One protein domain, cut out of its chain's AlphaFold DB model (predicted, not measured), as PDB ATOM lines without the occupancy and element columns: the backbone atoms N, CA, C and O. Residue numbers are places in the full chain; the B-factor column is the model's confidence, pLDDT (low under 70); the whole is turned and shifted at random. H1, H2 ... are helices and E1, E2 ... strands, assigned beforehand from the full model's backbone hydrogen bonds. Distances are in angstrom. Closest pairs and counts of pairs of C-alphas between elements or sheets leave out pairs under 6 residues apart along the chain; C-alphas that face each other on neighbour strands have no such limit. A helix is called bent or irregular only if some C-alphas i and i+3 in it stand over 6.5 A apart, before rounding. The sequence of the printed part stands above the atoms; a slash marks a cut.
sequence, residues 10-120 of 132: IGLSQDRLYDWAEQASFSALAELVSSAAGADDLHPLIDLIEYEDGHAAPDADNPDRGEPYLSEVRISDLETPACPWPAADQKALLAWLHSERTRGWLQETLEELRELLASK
ATOM      1  N   ILE A  10     133.287 118.370 189.500       92.06
ATOM      2  CA  ILE A  10     134.516 118.825 190.151       92.06
ATOM      3  C   ILE A  10     134.224 119.723 191.351       92.06
ATOM      4  O   ILE A  10     133.145 120.311 191.472       92.06
ATOM      5  N   GLY A  11     135.213 119.868 192.221       93.31
ATOM      6  CA  GLY A  11     135.211 120.794 193.344       93.31
ATOM      7  C   GLY A  11     136.618 121.283 193.662       93.31
ATOM      8  O   GLY A  11     137.585 120.868 193.028       93.31
ATOM      9  N   LEU A  12     136.715 122.154 194.658       94.81
ATOM     10  CA  LEU A  12     137.982 122.584 195.240       94.81
ATOM     11  C   LEU A  12     138.043 122.099 196.684       94.81
ATOM     12  O   LEU A  12     137.015 122.100 197.363       94.81
ATOM     13  N   SER A  13     139.229 121.714 197.141       94.69
ATOM     14  CA  SER A  13     139.508 121.470 198.555       94.69
ATOM     15  C   SER A  13     140.703 122.302 199.010       94.69
ATOM     16  O   SER A  13     141.697 122.461 198.303       94.69
ATOM     17  N   GLN A  14     140.567 122.840 200.218       95.38
ATOM     18  CA  GLN A  14     141.596 123.585 200.932       95.38
ATOM     19  C   GLN A  14     142.210 122.759 202.075       95.38
ATOM     20  O   GLN A  14     143.093 123.248 202.773       95.38
ATOM     21  N   ASP A  15     141.783 121.508 202.265       94.94
ATOM     22  CA  ASP A  15     142.097 120.720 203.464       94.94
ATOM     23  C   ASP A  15     143.606 120.530 203.636       94.94
ATOM     24  O   ASP A  15     144.158 120.836 204.690       94.94
ATOM     25  N   ARG A  16     144.318 120.147 202.567       94.19
ATOM     26  CA  ARG A  16     145.781 119.982 202.623       94.19
ATOM     27  C   ARG A  16     146.514 121.295 202.889       94.19
ATOM     28  O   ARG A  16     147.574 121.279 203.515       94.19
ATOM     29  N   LEU A  17     145.972 122.418 202.413       95.94
ATOM     30  CA  LEU A  17     146.513 123.750 202.677       95.94
ATOM     31  C   LEU A  17     146.359 124.108 204.159       95.94
ATOM     32  O   LEU A  17     147.335 124.561 204.757       95.94
ATOM     33  N   TYR A  18     145.198 123.856 204.772       96.56
ATOM     34  CA  TYR A  18     145.009 124.085 206.209       96.56
ATOM     35  C   TYR A  18     145.828 123.130 207.063       96.56
ATOM     36  O   TYR A  18     146.541 123.600 207.948       96.56
ATOM     37  N   ASP A  19     145.829 121.833 206.754       96.50
ATOM     38  CA  ASP A  19     146.648 120.844 207.459       96.50
ATOM     39  C   ASP A  19     148.124 121.261 207.465       96.50
ATOM     40  O   ASP A  19     148.810 121.186 208.492       96.50
ATOM     41  N   TRP A  20     148.627 121.733 206.319       96.88
ATOM     42  CA  TRP A  20     149.973 122.282 206.215       96.88
ATOM     43  C   TRP A  20     150.128 123.574 207.027       96.88
ATOM     44  O   TRP A  20     151.092 123.698 207.783       96.88
ATOM     45  N   ALA A  21     149.206 124.529 206.902       96.00
ATOM     46  CA  ALA A  21     149.300 125.837 207.546       96.00
ATOM     47  C   ALA A  21     149.250 125.736 209.080       96.00
ATOM     48  O   ALA A  21     149.981 126.443 209.781       96.00
ATOM     49  N   GLU A  22     148.454 124.818 209.623       95.19
ATOM     50  CA  GLU A  22     148.394 124.516 211.052       95.19
ATOM     51  C   GLU A  22     149.746 124.024 211.579       95.19
ATOM     52  O   GLU A  22     150.209 124.485 212.626       95.19
ATOM     53  N   GLN A  23     150.433 123.180 210.810       94.56
ATOM     54  CA  GLN A  23     151.736 122.610 211.164       94.56
ATOM     55  C   GLN A  23     152.921 123.525 210.817       94.56
ATOM     56  O   GLN A  23     154.011 123.376 211.377       94.56
ATOM     57  N   ALA A  24     152.730 124.482 209.909       94.56
ATOM     58  CA  ALA A  24     153.773 125.385 209.448       94.56
ATOM     59  C   ALA A  24     154.287 126.300 210.571       94.56
ATOM     60  O   ALA A  24     153.547 126.736 211.464       94.56
ATOM     61  N   SER A  25     155.577 126.641 210.491       93.88
ATOM     62  CA  SER A  25     156.163 127.683 211.335       93.88
ATOM     63  C   SER A  25     155.567 129.050 210.992       93.88
ATOM     64  O   SER A  25     155.097 129.268 209.874       93.88
ATOM     65  N   PHE A  26     155.641 129.998 211.934       93.62
ATOM     66  CA  PHE A  26     155.226 131.382 211.685       93.62
ATOM     67  C   PHE A  26     155.884 131.948 210.418       93.62
ATOM     68  O   PHE A  26     155.197 132.487 209.563       93.62
ATOM     69  N   SER A  27     157.202 131.773 210.260       94.25
ATOM     70  CA  SER A  27     157.942 132.305 209.110       94.25
ATOM     71  C   SER A  27     157.483 131.715 207.776       94.25
ATOM     72  O   SER A  27     157.340 132.465 206.818       94.25
ATOM     73  N   ALA A  28     157.217 130.406 207.716       94.69
ATOM     74  CA  ALA A  28     156.767 129.755 206.486       94.69
ATOM     75  C   ALA A  28     155.354 130.205 206.086       94.69
ATOM     76  O   ALA A  28     155.104 130.509 204.921       94.69
ATOM     77  N   LEU A  29     154.436 130.301 207.054       95.31
ATOM     78  CA  LEU A  29     153.089 130.803 206.782       95.31
ATOM     79  C   LEU A  29     153.107 132.301 206.429       95.31
ATOM     80  O   LEU A  29     152.406 132.719 205.512       95.31
ATOM     81  N   ALA A  30     153.941 133.100 207.102       95.12
ATOM     82  CA  ALA A  30     154.113 134.519 206.799       95.12
ATOM     83  C   ALA A  30     154.638 134.745 205.382       95.12
ATOM     84  O   ALA A  30     154.167 135.655 204.705       95.12
ATOM     85  N   GLU A  31     155.584 133.924 204.921       94.94
ATOM     86  CA  GLU A  31     156.094 133.977 203.552       94.94
ATOM     87  C   GLU A  31     154.979 133.711 202.539       94.94
ATOM     88  O   GLU A  31     154.759 134.538 201.655       94.94
ATOM     89  N   LEU A  32     154.209 132.633 202.721       94.38
ATOM     90  CA  LEU A  32     153.074 132.310 201.854       94.38
ATOM     91  C   LEU A  32     152.051 133.453 201.811       94.38
ATOM     92  O   LEU A  32     151.739 133.956 200.732       94.38
ATOM     93  N   VAL A  33     151.595 133.925 202.976       94.31
ATOM     94  CA  VAL A  33     150.590 134.995 203.085       94.31
ATOM     95  C   VAL A  33     151.092 136.316 202.496       94.31
ATOM     96  O   VAL A  33     150.314 137.042 201.880       94.31
ATOM     97  N   SER A  34     152.377 136.638 202.671       92.94
ATOM     98  CA  SER A  34     152.972 137.874 202.144       92.94
ATOM     99  C   SER A  34     153.251 137.797 200.642       92.94
ATOM    100  O   SER A  34     153.291 138.832 199.978       92.94
ATOM    101  N   SER A  35     153.475 136.592 200.111       93.31
ATOM    102  CA  SER A  35     153.709 136.360 198.683       93.31
ATOM    103  C   SER A  35     152.427 136.396 197.851       93.31
ATOM    104  O   SER A  35     152.487 136.734 196.671       93.31
ATOM    105  N   ALA A  36     151.276 136.101 198.463       92.25
ATOM    106  CA  ALA A  36     149.976 136.179 197.811       92.25
ATOM    107  C   ALA A  36     149.548 137.648 197.635       92.25
ATOM    108  O   ALA A  36     149.174 138.331 198.594       92.25
ATOM    109  N   ALA A  37     149.580 138.136 196.394       87.50
ATOM    110  CA  ALA A  37     149.068 139.448 196.013       87.50
ATOM    111  C   ALA A  37     147.530 139.464 195.955       87.50
ATOM    112  O   ALA A  37     146.918 140.517 196.155       87.50
ATOM    113  N   GLY A  38     146.899 138.310 195.717       88.06
ATOM    114  CA  GLY A  38     145.449 138.149 195.736       88.06
ATOM    115  C   GLY A  38     144.986 136.696 195.834       88.06
ATOM    116  O   GLY A  38     145.783 135.765 195.848       88.06
ATOM    117  N   ALA A  39     143.666 136.514 195.886       86.12
ATOM    118  CA  ALA A  39     143.011 135.211 196.017       86.12
ATOM    119  C   ALA A  39     143.420 134.196 194.928       86.12
ATOM    120  O   ALA A  39     143.579 133.011 195.208       86.12
ATOM    121  N   ASP A  40     143.651 134.666 193.698       89.38
ATOM    122  CA  ASP A  40     144.027 133.810 192.566       89.38
ATOM    123  C   ASP A  40     145.438 133.190 192.738       89.38
ATOM    124  O   ASP A  40     145.744 132.169 192.122       89.38
ATOM    125  N   ASP A  41     146.286 133.743 193.618       91.56
ATOM    126  CA  ASP A  41     147.611 133.181 193.925       91.56
ATOM    127  C   ASP A  41     147.530 131.907 194.780       91.56
ATOM    128  O   ASP A  41     148.521 131.189 194.915       91.56
ATOM    129  N   LEU A  42     146.355 131.591 195.334       93.31
ATOM    130  CA  LEU A  42     146.132 130.336 196.047       93.31
ATOM    131  C   LEU A  42     145.922 129.147 195.106       93.31
ATOM    132  O   LEU A  42     146.065 128.012 195.547       93.31
ATOM    133  N   HIS A  43     145.634 129.358 193.816       92.44
ATOM    134  CA  HIS A  43     145.371 128.266 192.870       92.44
ATOM    135  C   HIS A  43     146.399 127.116 192.889       92.44
ATOM    136  O   HIS A  43     145.973 125.964 192.837       92.44
ATOM    137  N   PRO A  44     147.724 127.351 192.992       91.25
ATOM    138  CA  PRO A  44     148.709 126.265 193.046       91.25
ATOM    139  C   PRO A  44     148.658 125.426 194.334       91.25
ATOM    140  O   PRO A  44     149.291 124.374 194.398       91.25
ATOM    141  N   LEU A  45     147.963 125.913 195.361       93.31
ATOM    142  CA  LEU A  45     147.887 125.334 196.703       93.31
ATOM    143  C   LEU A  45     146.534 124.675 196.992       93.31
ATOM    144  O   LEU A  45     146.398 123.983 197.997       93.31
ATOM    145  N   ILE A  46     145.543 124.915 196.133       95.44
ATOM    146  CA  ILE A  46     144.204 124.351 196.243       95.44
ATOM    147  C   ILE A  46     144.127 123.061 195.435       95.44
ATOM    148  O   ILE A  46     144.514 123.004 194.264       95.44
ATOM    149  N   ASP A  47     143.579 122.029 196.064       95.19
ATOM    150  CA  ASP A  47     143.366 120.744 195.426       95.19
ATOM    151  C   ASP A  47     142.118 120.791 194.539       95.19
ATOM    152  O   ASP A  47     141.042 121.232 194.950       95.19
ATOM    153  N   LEU A  48     142.256 120.288 193.314       94.62
ATOM    154  CA  LEU A  48     141.122 119.980 192.452       94.62
ATOM    155  C   LEU A  48     140.618 118.586 192.826       94.62
ATOM    156  O   LEU A  48     141.389 117.630 192.816       94.62
ATOM    157  N   ILE A  49     139.335 118.462 193.141       93.69
ATOM    158  CA  ILE A  49     138.701 117.175 193.450       93.69
ATOM    159  C   ILE A  49     137.681 116.820 192.373       93.69
ATOM    160  O   ILE A  49     137.022 117.700 191.816       93.69
ATOM    161  N   GLU A  50     137.556 115.534 192.078       91.50
ATOM    162  CA  GLU A  50     136.602 114.974 191.126       91.50
ATOM    163  C   GLU A  50     135.597 114.072 191.846       91.50
ATOM    164  O   GLU A  50     135.881 113.527 192.910       91.50
ATOM    165  N   TYR A  51     134.415 113.919 191.255       86.94
ATOM    166  CA  TYR A  51     133.354 113.054 191.761       86.94
ATOM    167  C   TYR A  51     132.964 112.076 190.656       86.94
ATOM    168  O   TYR A  51     132.590 112.496 189.556       86.94
ATOM    169  N   GLU A  52     133.051 110.780 190.959       74.75
ATOM    170  CA  GLU A  52     132.866 109.689 189.989       74.75
ATOM    171  C   GLU A  52     131.440 109.666 189.412       74.75
ATOM    172  O   GLU A  52     131.245 109.407 188.228       74.75
ATOM    173  N   ASP A  53     130.448 110.039 190.223       68.00
ATOM    174  CA  ASP A  53     129.072 110.246 189.788       68.00
ATOM    175  C   ASP A  53     128.397 111.243 190.730       68.00
ATOM    176  O   ASP A  53     128.175 110.954 191.905       68.00
ATOM    177  N   GLY A  54     128.020 112.422 190.229       55.66
ATOM    178  CA  GLY A  54     127.494 113.509 191.066       55.66
ATOM    179  C   GLY A  54     126.162 113.226 191.781       55.66
ATOM    180  O   GLY A  54     125.632 114.134 192.417       55.66
ATOM    181  N   HIS A  55     125.597 112.020 191.635       54.62
ATOM    182  CA  HIS A  55     124.296 111.602 192.174       54.62
ATOM    183  C   HIS A  55     124.212 110.109 192.567       54.62
ATOM    184  O   HIS A  55     123.129 109.658 192.947       54.62
ATOM    185  N   ALA A  56     125.284 109.316 192.452       60.06
ATOM    186  CA  ALA A  56     125.206 107.891 192.769       60.06
ATOM    187  C   ALA A  56     125.368 107.674 194.278       60.06
ATOM    188  O   ALA A  56     126.345 108.117 194.873       60.06
ATOM    189  N   ALA A  57     124.387 107.014 194.900       59.50
ATOM    190  CA  ALA A  57     124.488 106.620 196.297       59.50
ATOM    191  C   ALA A  57     125.529 105.497 196.454       59.50
ATOM    192  O   ALA A  57     125.640 104.661 195.548       59.50
ATOM    193  N   PRO A  58     126.233 105.437 197.597       69.00
ATOM    194  CA  PRO A  58     127.082 104.302 197.917       69.00
ATOM    195  C   PRO A  58     126.263 103.009 197.913       69.00
ATOM    196  O   PRO A  58     125.106 102.987 198.351       69.00
ATOM    197  N   ASP A  59     126.854 101.931 197.406       75.44
ATOM    198  CA  ASP A  59     126.238 100.605 197.396       75.44
ATOM    199  C   ASP A  59     127.181  99.548 197.984       75.44
ATOM    200  O   ASP A  59     128.315  99.832 198.360       75.44
ATOM    201  N   ALA A  60     126.675  98.324 198.150       77.12
ATOM    202  CA  ALA A  60     127.408  97.260 198.833       77.12
ATOM    203  C   ALA A  60     128.683  96.822 198.091       77.12
ATOM    204  O   ALA A  60     129.597  96.308 198.736       77.12
ATOM    205  N   ASP A  61     128.736  97.014 196.770       77.62
ATOM    206  CA  ASP A  61     129.886  96.661 195.941       77.62
ATOM    207  C   ASP A  61     130.869  97.835 195.811       77.62
ATOM    208  O   ASP A  61     132.049  97.615 195.538       77.62
ATOM    209  N   ASN A  62     130.400  99.069 196.028       71.00
ATOM    210  CA  ASN A  62     131.216 100.273 195.965       71.00
ATOM    211  C   ASN A  62     130.806 101.280 197.067       71.00
ATOM    212  O   ASN A  62     129.984 102.174 196.825       71.00
ATOM    213  N   PRO A  63     131.333 101.132 198.299       73.69
ATOM    214  CA  PRO A  63     130.936 101.953 199.447       73.69
ATOM    215  C   PRO A  63     131.406 103.408 199.345       73.69
ATOM    216  O   PRO A  63     130.789 104.274 199.955       73.69
ATOM    217  N   ASP A  64     132.441 103.669 198.546       69.56
ATOM    218  CA  ASP A  64     133.021 105.004 198.351       69.56
ATOM    219  C   ASP A  64     132.395 105.727 197.139       69.56
ATOM    220  O   ASP A  64     132.789 106.828 196.756       69.56
ATOM    221  N   ARG A  65     131.397 105.107 196.493       69.31
ATOM    222  CA  ARG A  65     130.706 105.686 195.339       69.31
ATOM    223  C   ARG A  65     130.046 107.007 195.733       69.31
ATOM    224  O   ARG A  65     129.203 107.063 196.628       69.31
ATOM    225  N   GLY A  66     130.415 108.058 195.003       70.25
ATOM    226  CA  GLY A  66     129.957 109.426 195.242       70.25
ATOM    227  C   GLY A  66     130.867 110.243 196.166       70.25
ATOM    228  O   GLY A  66     130.638 111.447 196.297       70.25
ATOM    229  N   GLU A  67     131.903 109.645 196.764       80.12
ATOM    230  CA  GLU A  67     132.918 110.401 197.499       80.12
ATOM    231  C   GLU A  67     133.848 111.172 196.543       80.12
ATOM    232  O   GLU A  67     134.139 110.707 195.432       80.12
ATOM    233  N   PRO A  68     134.306 112.373 196.939       86.94
ATOM    234  CA  PRO A  68     135.308 113.094 196.177       86.94
ATOM    235  C   PRO A  68     136.657 112.380 196.241       86.94
ATOM    236  O   PRO A  68     137.098 111.951 197.305       86.94
ATOM    237  N   TYR A  69     137.370 112.357 195.122       89.31
ATOM    238  CA  TYR A  69     138.768 111.945 195.071       89.31
ATOM    239  C   TYR A  69     139.641 113.065 194.509       89.31
ATOM    240  O   TYR A  69     139.179 113.944 193.779       89.31
ATOM    241  N   LEU A  70     140.925 113.054 194.868       91.62
ATOM    242  CA  LEU A  70     141.884 114.037 194.375       91.62
ATOM    243  C   LEU A  70     142.098 113.853 192.869       91.62
ATOM    244  O   LEU A  70     142.455 112.764 192.419       91.62
ATOM    245  N   SER A  71     141.919 114.928 192.105       91.19
ATOM    246  CA  SER A  71     142.216 114.962 190.674       91.19
ATOM    247  C   SER A  71     143.701 114.697 190.430       91.19
ATOM    248  O   SER A  71     144.571 115.252 191.104       91.19
ATOM    249  N   GLU A  72     144.011 113.921 189.396       89.06
ATOM    250  CA  GLU A  72     145.389 113.785 188.902       89.06
ATOM    251  C   GLU A  72     145.893 115.073 188.225       89.06
ATOM    252  O   GLU A  72     147.096 115.260 188.045       89.06
ATOM    253  N   VAL A  73     144.975 115.972 187.856       90.31
ATOM    254  CA  VAL A  73     145.268 117.276 187.255       90.31
ATOM    255  C   VAL A  73     145.290 118.352 188.327       90.31
ATOM    256  O   VAL A  73     144.293 118.562 189.019       90.31
ATOM    257  N   ARG A  74     146.401 119.088 188.410       90.81
ATOM    258  CA  ARG A  74     146.513 120.283 189.253       90.81
ATOM    259  C   ARG A  74     145.971 121.505 188.529       90.81
ATOM    260  O   ARG A  74     146.079 121.617 187.310       90.81
ATOM    261  N   ILE A  75     145.481 122.473 189.296       92.19
ATOM    262  CA  ILE A  75     144.992 123.747 188.751       92.19
ATOM    263  C   ILE A  75     146.103 124.482 187.984       92.19
ATOM    264  O   ILE A  75     145.857 125.012 186.903       92.19
ATOM    265  N   SER A  76     147.344 124.440 188.483       88.69
ATOM    266  CA  SER A  76     148.517 125.026 187.818       88.69
ATOM    267  C   SER A  76     148.816 124.429 186.443       88.69
ATOM    268  O   SER A  76     149.462 125.072 185.619       88.69
ATOM    269  N   ASP A  77     148.366 123.200 186.193       90.12
ATOM    270  CA  ASP A  77     148.717 122.459 184.987       90.12
ATOM    271  C   ASP A  77     147.703 122.700 183.863       90.12
ATOM    272  O   ASP A  77     147.982 122.335 182.721       90.12
ATOM    273  N   LEU A  78     146.563 123.344 184.151       88.25
ATOM    274  CA  LEU A  78     145.424 123.481 183.233       88.25
ATOM    275  C   LEU A  78     145.757 124.169 181.914       88.25
ATOM    276  O   LEU A  78     145.201 123.792 180.889       88.25
ATOM    277  N   GLU A  79     146.647 125.158 181.934       84.44
ATOM    278  CA  GLU A  79     147.079 125.887 180.734       84.44
ATOM    279  C   GLU A  79     148.376 125.325 180.135       84.44
ATOM    280  O   GLU A  79     148.941 125.883 179.193       84.44
ATOM    281  N   THR A  80     148.867 124.207 180.673       86.06
ATOM    282  CA  THR A  80     150.103 123.572 180.223       86.06
ATOM    283  C   THR A  80     149.813 122.374 179.315       86.06
ATOM    284  O   THR A  80     148.767 121.730 179.434       86.06
ATOM    285  N   PRO A  81     150.769 121.976 178.455       84.25
ATOM    286  CA  PRO A  81     150.659 120.738 177.681       84.25
ATOM    287  C   PRO A  81     150.566 119.460 178.532       84.25
ATOM    288  O   PRO A  81     150.319 118.393 177.976       84.25
ATOM    289  N   ALA A  82     150.808 119.543 179.846       82.31
ATOM    290  CA  ALA A  82     150.717 118.407 180.753       82.31
ATOM    291  C   ALA A  82     149.267 118.052 181.121       82.31
ATOM    292  O   ALA A  82     149.032 116.937 181.578       82.31
ATOM    293  N   CYS A  83     148.298 118.953 180.906       89.75
ATOM    294  CA  CYS A  83     146.897 118.678 181.205       89.75
ATOM    295  C   CYS A  83     146.293 117.697 180.179       89.75
ATOM    296  O   CYS A  83     146.153 118.048 179.002       89.75
ATOM    297  N   PRO A  84     145.879 116.484 180.596       90.81
ATOM    298  CA  PRO A  84     145.311 115.480 179.700       90.81
ATOM    299  C   PRO A  84     143.838 115.749 179.359       90.81
ATOM    300  O   PRO A  84     143.252 115.039 178.541       90.81
ATOM    301  N   TRP A  85     143.203 116.732 180.007       91.75
ATOM    302  CA  TRP A  85     141.780 117.000 179.826       91.75
ATOM    303  C   TRP A  85     141.489 117.686 178.489       91.75
ATOM    304  O   TRP A  85     142.328 118.432 177.982       91.75
ATOM    305  N   PRO A  86     140.289 117.499 177.911       93.25
ATOM    306  CA  PRO A  86     139.884 118.212 176.704       93.25
ATOM    307  C   PRO A  86     139.940 119.735 176.881       93.25
ATOM    308  O   PRO A  86     139.556 120.263 177.921       93.25
ATOM    309  N   ALA A  87     140.300 120.469 175.824       93.06
ATOM    310  CA  ALA A  87     140.368 121.937 175.865       93.06
ATOM    311  C   ALA A  87     139.038 122.607 176.280       93.06
ATOM    312  O   ALA A  87     139.037 123.676 176.887       93.06
ATOM    313  N   ALA A  88     137.895 121.980 175.972       94.19
ATOM    314  CA  ALA A  88     136.581 122.459 176.404       94.19
ATOM    315  C   ALA A  88     136.413 122.403 177.933       94.19
ATOM    316  O   ALA A  88     135.890 123.349 178.520       94.19
ATOM    317  N   ASP A  89     136.901 121.335 178.566       94.19
ATOM    318  CA  ASP A  89     136.881 121.158 180.019       94.19
ATOM    319  C   ASP A  89     137.849 122.121 180.698       94.19
ATOM    320  O   ASP A  89     137.456 122.800 181.642       94.19
ATOM    321  N   GLN A  90     139.072 122.254 180.170       94.50
ATOM    322  CA  GLN A  90     140.058 123.219 180.667       94.50
ATOM    323  C   GLN A  90     139.478 124.639 180.670       94.50
ATOM    324  O   GLN A  90     139.503 125.329 181.686       94.50
ATOM    325  N   LYS A  91     138.867 125.058 179.553       94.12
ATOM    326  CA  LYS A  91     138.234 126.376 179.434       94.12
ATOM    327  C   LYS A  91     137.065 126.552 180.406       94.12
ATOM    328  O   LYS A  91     136.915 127.631 180.975       94.12
ATOM    329  N   ALA A  92     136.224 125.532 180.571       94.81
ATOM    330  CA  ALA A  92     135.089 125.581 181.490       94.81
ATOM    331  C   ALA A  92     135.544 125.669 182.956       94.81
ATOM    332  O   ALA A  92     135.002 126.474 183.711       94.81
ATOM    333  N   LEU A  93     136.572 124.904 183.332       94.50
ATOM    334  CA  LEU A  93     137.189 124.961 184.653       94.50
ATOM    335  C   LEU A  93     137.829 126.334 184.903       94.50
ATOM    336  O   LEU A  93     137.495 126.968 185.896       94.50
ATOM    337  N   LEU A  94     138.643 126.861 183.985       93.75
ATOM    338  CA  LEU A  94     139.228 128.204 184.122       93.75
ATOM    339  C   LEU A  94     138.156 129.295 184.262       93.75
ATOM    340  O   LEU A  94     138.279 130.193 185.092       93.75
ATOM    341  N   ALA A  95     137.069 129.210 183.490       94.31
ATOM    342  CA  ALA A  95     135.951 130.143 183.615       94.31
ATOM    343  C   ALA A  95     135.260 130.043 184.986       94.31
ATOM    344  O   ALA A  95     134.840 131.059 185.540       94.31
ATOM    345  N   TRP A  96     135.145 128.835 185.540       95.06
ATOM    346  CA  TRP A  96     134.592 128.625 186.872       95.06
ATOM    347  C   TRP A  96     135.530 129.116 187.986       95.06
ATOM    348  O   TRP A  96     135.055 129.769 188.918       95.06
ATOM    349  N   LEU A  97     136.840 128.878 187.873       93.75
ATOM    350  CA  LEU A  97     137.859 129.389 188.801       93.75
ATOM    351  C   LEU A  97     137.837 130.920 188.872       93.75
ATOM    352  O   LEU A  97     137.852 131.490 189.956       93.75
ATOM    353  N   HIS A  98     137.673 131.589 187.729       92.38
ATOM    354  CA  HIS A  98     137.571 133.050 187.662       92.38
ATOM    355  C   HIS A  98     136.176 133.614 187.978       92.38
ATOM    356  O   HIS A  98     135.973 134.830 187.896       92.38
ATOM    357  N   SER A  99     135.197 132.775 188.326       94.81
ATOM    358  CA  SER A  99     133.867 133.258 188.706       94.81
ATOM    359  C   SER A  99     133.910 134.012 190.039       94.81
ATOM    360  O   SER A  99     134.688 133.673 190.928       94.81
ATOM    361  N   GLU A 100     133.035 135.009 190.214       95.31
ATOM    362  CA  GLU A 100     132.968 135.803 191.455       95.31
ATOM    363  C   GLU A 100     132.794 134.928 192.700       95.31
ATOM    364  O   GLU A 100     133.391 135.198 193.735       95.31
ATOM    365  N   ARG A 101     132.021 133.843 192.582       94.31
ATOM    366  CA  ARG A 101     131.813 132.890 193.673       94.31
ATOM    367  C   ARG A 101     133.115 132.210 194.090       94.31
ATOM    368  O   ARG A 101     133.398 132.145 195.280       94.31
ATOM    369  N   THR A 102     133.870 131.679 193.134       94.81
ATOM    370  CA  THR A 102     135.113 130.957 193.433       94.81
ATOM    371  C   THR A 102     136.191 131.912 193.927       94.81
ATOM    372  O   THR A 102     136.857 131.614 194.910       94.81
ATOM    373  N   ARG A 103     136.298 133.103 193.327       95.12
ATOM    374  CA  ARG A 103     137.224 134.144 193.796       95.12
ATOM    375  C   ARG A 103     136.875 134.643 195.197       95.12
ATOM    376  O   ARG A 103     137.780 134.886 195.982       95.12
ATOM    377  N   GLY A 104     135.584 134.767 195.519       96.06
ATOM    378  CA  GLY A 104     135.117 135.087 196.869       96.06
ATOM    379  C   GLY A 104     135.524 134.021 197.882       96.06
ATOM    380  O   GLY A 104     136.105 134.353 198.906       96.06
ATOM    381  N   TRP A 105     135.324 132.745 197.548       95.94
ATOM    382  CA  TRP A 105     135.769 131.634 198.390       95.94
ATOM    383  C   TRP A 105     137.294 131.626 198.599       95.94
ATOM    384  O   TRP A 105     137.746 131.548 199.731       95.94
ATOM    385  N   LEU A 106     138.097 131.812 197.543       96.44
ATOM    386  CA  LEU A 106     139.562 131.912 197.669       96.44
ATOM    387  C   LEU A 106     140.002 133.132 198.497       96.44
ATOM    388  O   LEU A 106     141.020 133.090 199.186       96.44
ATOM    389  N   GLN A 107     139.255 134.236 198.421       97.00
ATOM    390  CA  GLN A 107     139.516 135.422 199.228       97.00
ATOM    391  C   GLN A 107     139.257 135.143 200.715       97.00
ATOM    392  O   GLN A 107     140.091 135.514 201.539       97.00
ATOM    393  N   GLU A 108     138.162 134.451 201.045       97.12
ATOM    394  CA  GLU A 108     137.867 133.975 202.405       97.12
ATOM    395  C   GLU A 108     138.983 133.041 202.906       97.12
ATOM    396  O   GLU A 108     139.524 133.267 203.987       97.12
ATOM    397  N   THR A 109     139.436 132.084 202.087       96.81
ATOM    398  CA  THR A 109     140.578 131.211 202.414       96.81
ATOM    399  C   THR A 109     141.842 132.017 202.743       96.81
ATOM    400  O   THR A 109     142.530 131.750 203.729       96.81
ATOM    401  N   LEU A 110     142.175 133.036 201.941       96.44
ATOM    402  CA  LEU A 110     143.352 133.879 202.187       96.44
ATOM    403  C   LEU A 110     143.229 134.683 203.491       96.44
ATOM    404  O   LEU A 110     144.230 134.925 204.171       96.44
ATOM    405  N   GLU A 111     142.021 135.126 203.833       96.62
ATOM    406  CA  GLU A 111     141.735 135.825 205.086       96.62
ATOM    407  C   GLU A 111     141.872 134.898 206.293       96.62
ATOM    408  O   GLU A 111     142.576 135.244 207.241       96.62
ATOM    409  N   GLU A 112     141.340 133.681 206.221       96.69
ATOM    410  CA  GLU A 112     141.505 132.671 207.269       96.69
ATOM    411  C   GLU A 112     142.984 132.306 207.496       96.69
ATOM    412  O   GLU A 112     143.433 132.188 208.638       96.69
ATOM    413  N   LEU A 113     143.798 132.211 206.438       96.50
ATOM    414  CA  LEU A 113     145.246 132.008 206.579       96.50
ATOM    415  C   LEU A 113     145.946 133.181 207.285       96.50
ATOM    416  O   LEU A 113     146.891 132.969 208.052       96.50
ATOM    417  N   ARG A 114     145.494 134.420 207.052       95.25
ATOM    418  CA  ARG A 114     146.003 135.615 207.753       95.25
ATOM    419  C   ARG A 114     145.627 135.594 209.230       95.25
ATOM    420  O   ARG A 114     146.460 135.937 210.070       95.25
ATOM    421  N   GLU A 115     144.412 135.171 209.553       95.94
ATOM    422  CA  GLU A 115     143.960 134.996 210.936       95.94
ATOM    423  C   GLU A 115     144.753 133.897 211.649       95.94
ATOM    424  O   GLU A 115     145.247 134.102 212.763       95.94
ATOM    425  N   LEU A 116     144.968 132.762 210.979       95.62
ATOM    426  CA  LEU A 116     145.792 131.676 211.495       95.62
ATOM    427  C   LEU A 116     147.223 132.152 211.772       95.62
ATOM    428  O   LEU A 116     147.761 131.871 212.845       95.62
ATOM    429  N   LEU A 117     147.822 132.923 210.860       95.56
ATOM    430  CA  LEU A 117     149.138 133.527 211.069       95.56
ATOM    431  C   LEU A 117     149.164 134.443 212.298       95.56
ATOM    432  O   LEU A 117     150.083 134.334 213.109       95.56
ATOM    433  N   ALA A 118     148.156 135.302 212.464       93.88
ATOM    434  CA  ALA A 118     148.056 136.214 213.603       93.88
ATOM    435  C   ALA A 118     147.891 135.481 214.947       93.88
ATOM    436  O   ALA A 118     148.292 136.000 215.989       93.88
ATOM    437  N   SER A 119     147.322 134.272 214.935       93.19
ATOM    438  CA  SER A 119     147.177 133.430 216.129       93.19
ATOM    439  C   SER A 119     148.455 132.670 216.515       93.19
ATOM    440  O   SER A 119     148.578 132.202 217.651       93.19
ATOM    441  N   LYS A 120     149.417 132.530 215.590       90.06
ATOM    442  CA  LYS A 120     150.657 131.787 215.836       90.06
ATOM    443  C   LYS A 120     151.640 132.624 216.664       90.06
ATOM    444  O   LYS A 120     151.786 133.821 216.426       90.06
TER     445      LYS A 120
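AT A GLANCE: This is residues 10 to 120 of the 132 residues of an uncharacterized protein of Xanthomonadaceae bacterium SCN 69-123 (UniProt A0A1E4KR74). A small antiparallel sheet of three short strands, E1, E2 and E3, stands at one end of a loose cluster of helices, in which H1, H2 and H3 pack on the long helix H5. H4 makes a corner with the first turns of H5, and the loop of residues 52 to 67, between E2 and E3, reaches away from the helices. The printed part has 111 residues, with five named helices and three named strands in the order E1 H1 H2 H3 E2 E3 H4 H5; the sheet's order is E1 - E2 - E3, and the class is mostly helix. The whole is only just loose, close to compact, with a radius of gyration of the C-alphas of 16.1 A and spans of 46 by 34 by 25 A.

IN THESE COORDINATES: E1 is residues 10 to 13, 10.1 A long, from C-alpha 10 at (134.516, 118.825, 190.151). E2 is residues 47 to 51, 13.1 A, and E3 is residues 68 to 70, 6.9 A. H5, residues 100 to 119, is 28.6 A long and ends with C-alpha 119 at (147.177, 133.430, 216.129). H1 is residues 15 to 23, 12.5 A; H2 is residues 26 to 35, 14.0 A; H3 is residues 39 to 45, 11.0 A; H4 is residues 87 to 97, 15.1 A. H3 is irregular, with C-alphas 41 and 44 at 7.1 A.

HOW THE PARTS SIT: E2 is the inner strand. E1 and E2 are antiparallel, with N 11 and O 49 at 2.9 A, within hydrogen-bond range. E2 and E3 form a hairpin, with N 50 and O 69 at 2.8 A, within that range. None of the five helices is on the sheet. H5 is the hub. With residues 103 to 110 alone it touches H3, about perpendicular at 77 degrees; the closest C-alphas, of Ala 39 and Gln 107, are 4.8 A apart. With residues 110 to 117 alone it touches H2, at a shallow tilt of 32 degrees, opposite ways; the closest C-alphas, of Leu 29 and Leu 117, are 6.4 A apart. With residues 113 to 116 alone it touches H1, at a shallow tilt of 15 degrees, the same way; the closest C-alphas, of Ala 21 and Leu 113, are 7.4 A apart. H4 and H5 are close but not clearly touching, at a steep tilt of 54 degrees; the closest C-alphas, of Leu 97 and Arg 103, are 6.9 A apart. H4 is apart from H1 and H2. Every O i to N i+4 pair is within hydrogen-bond range in H1, H2, H4 and H5; in H3 0 of 3 are, beside 3 of 4 O i to N i+3 pairs.

THE WHOLE: The two C-alphas farthest apart, of Ser 34 and Ala 60, are 48.1 A apart. The printed part has no cut. The links E2 to E3 and E3 to H4 are long, 16 residues each. The mean pLDDT of the printed part is 89.6; residues 53 to 58 and 64 to 65 are under 70.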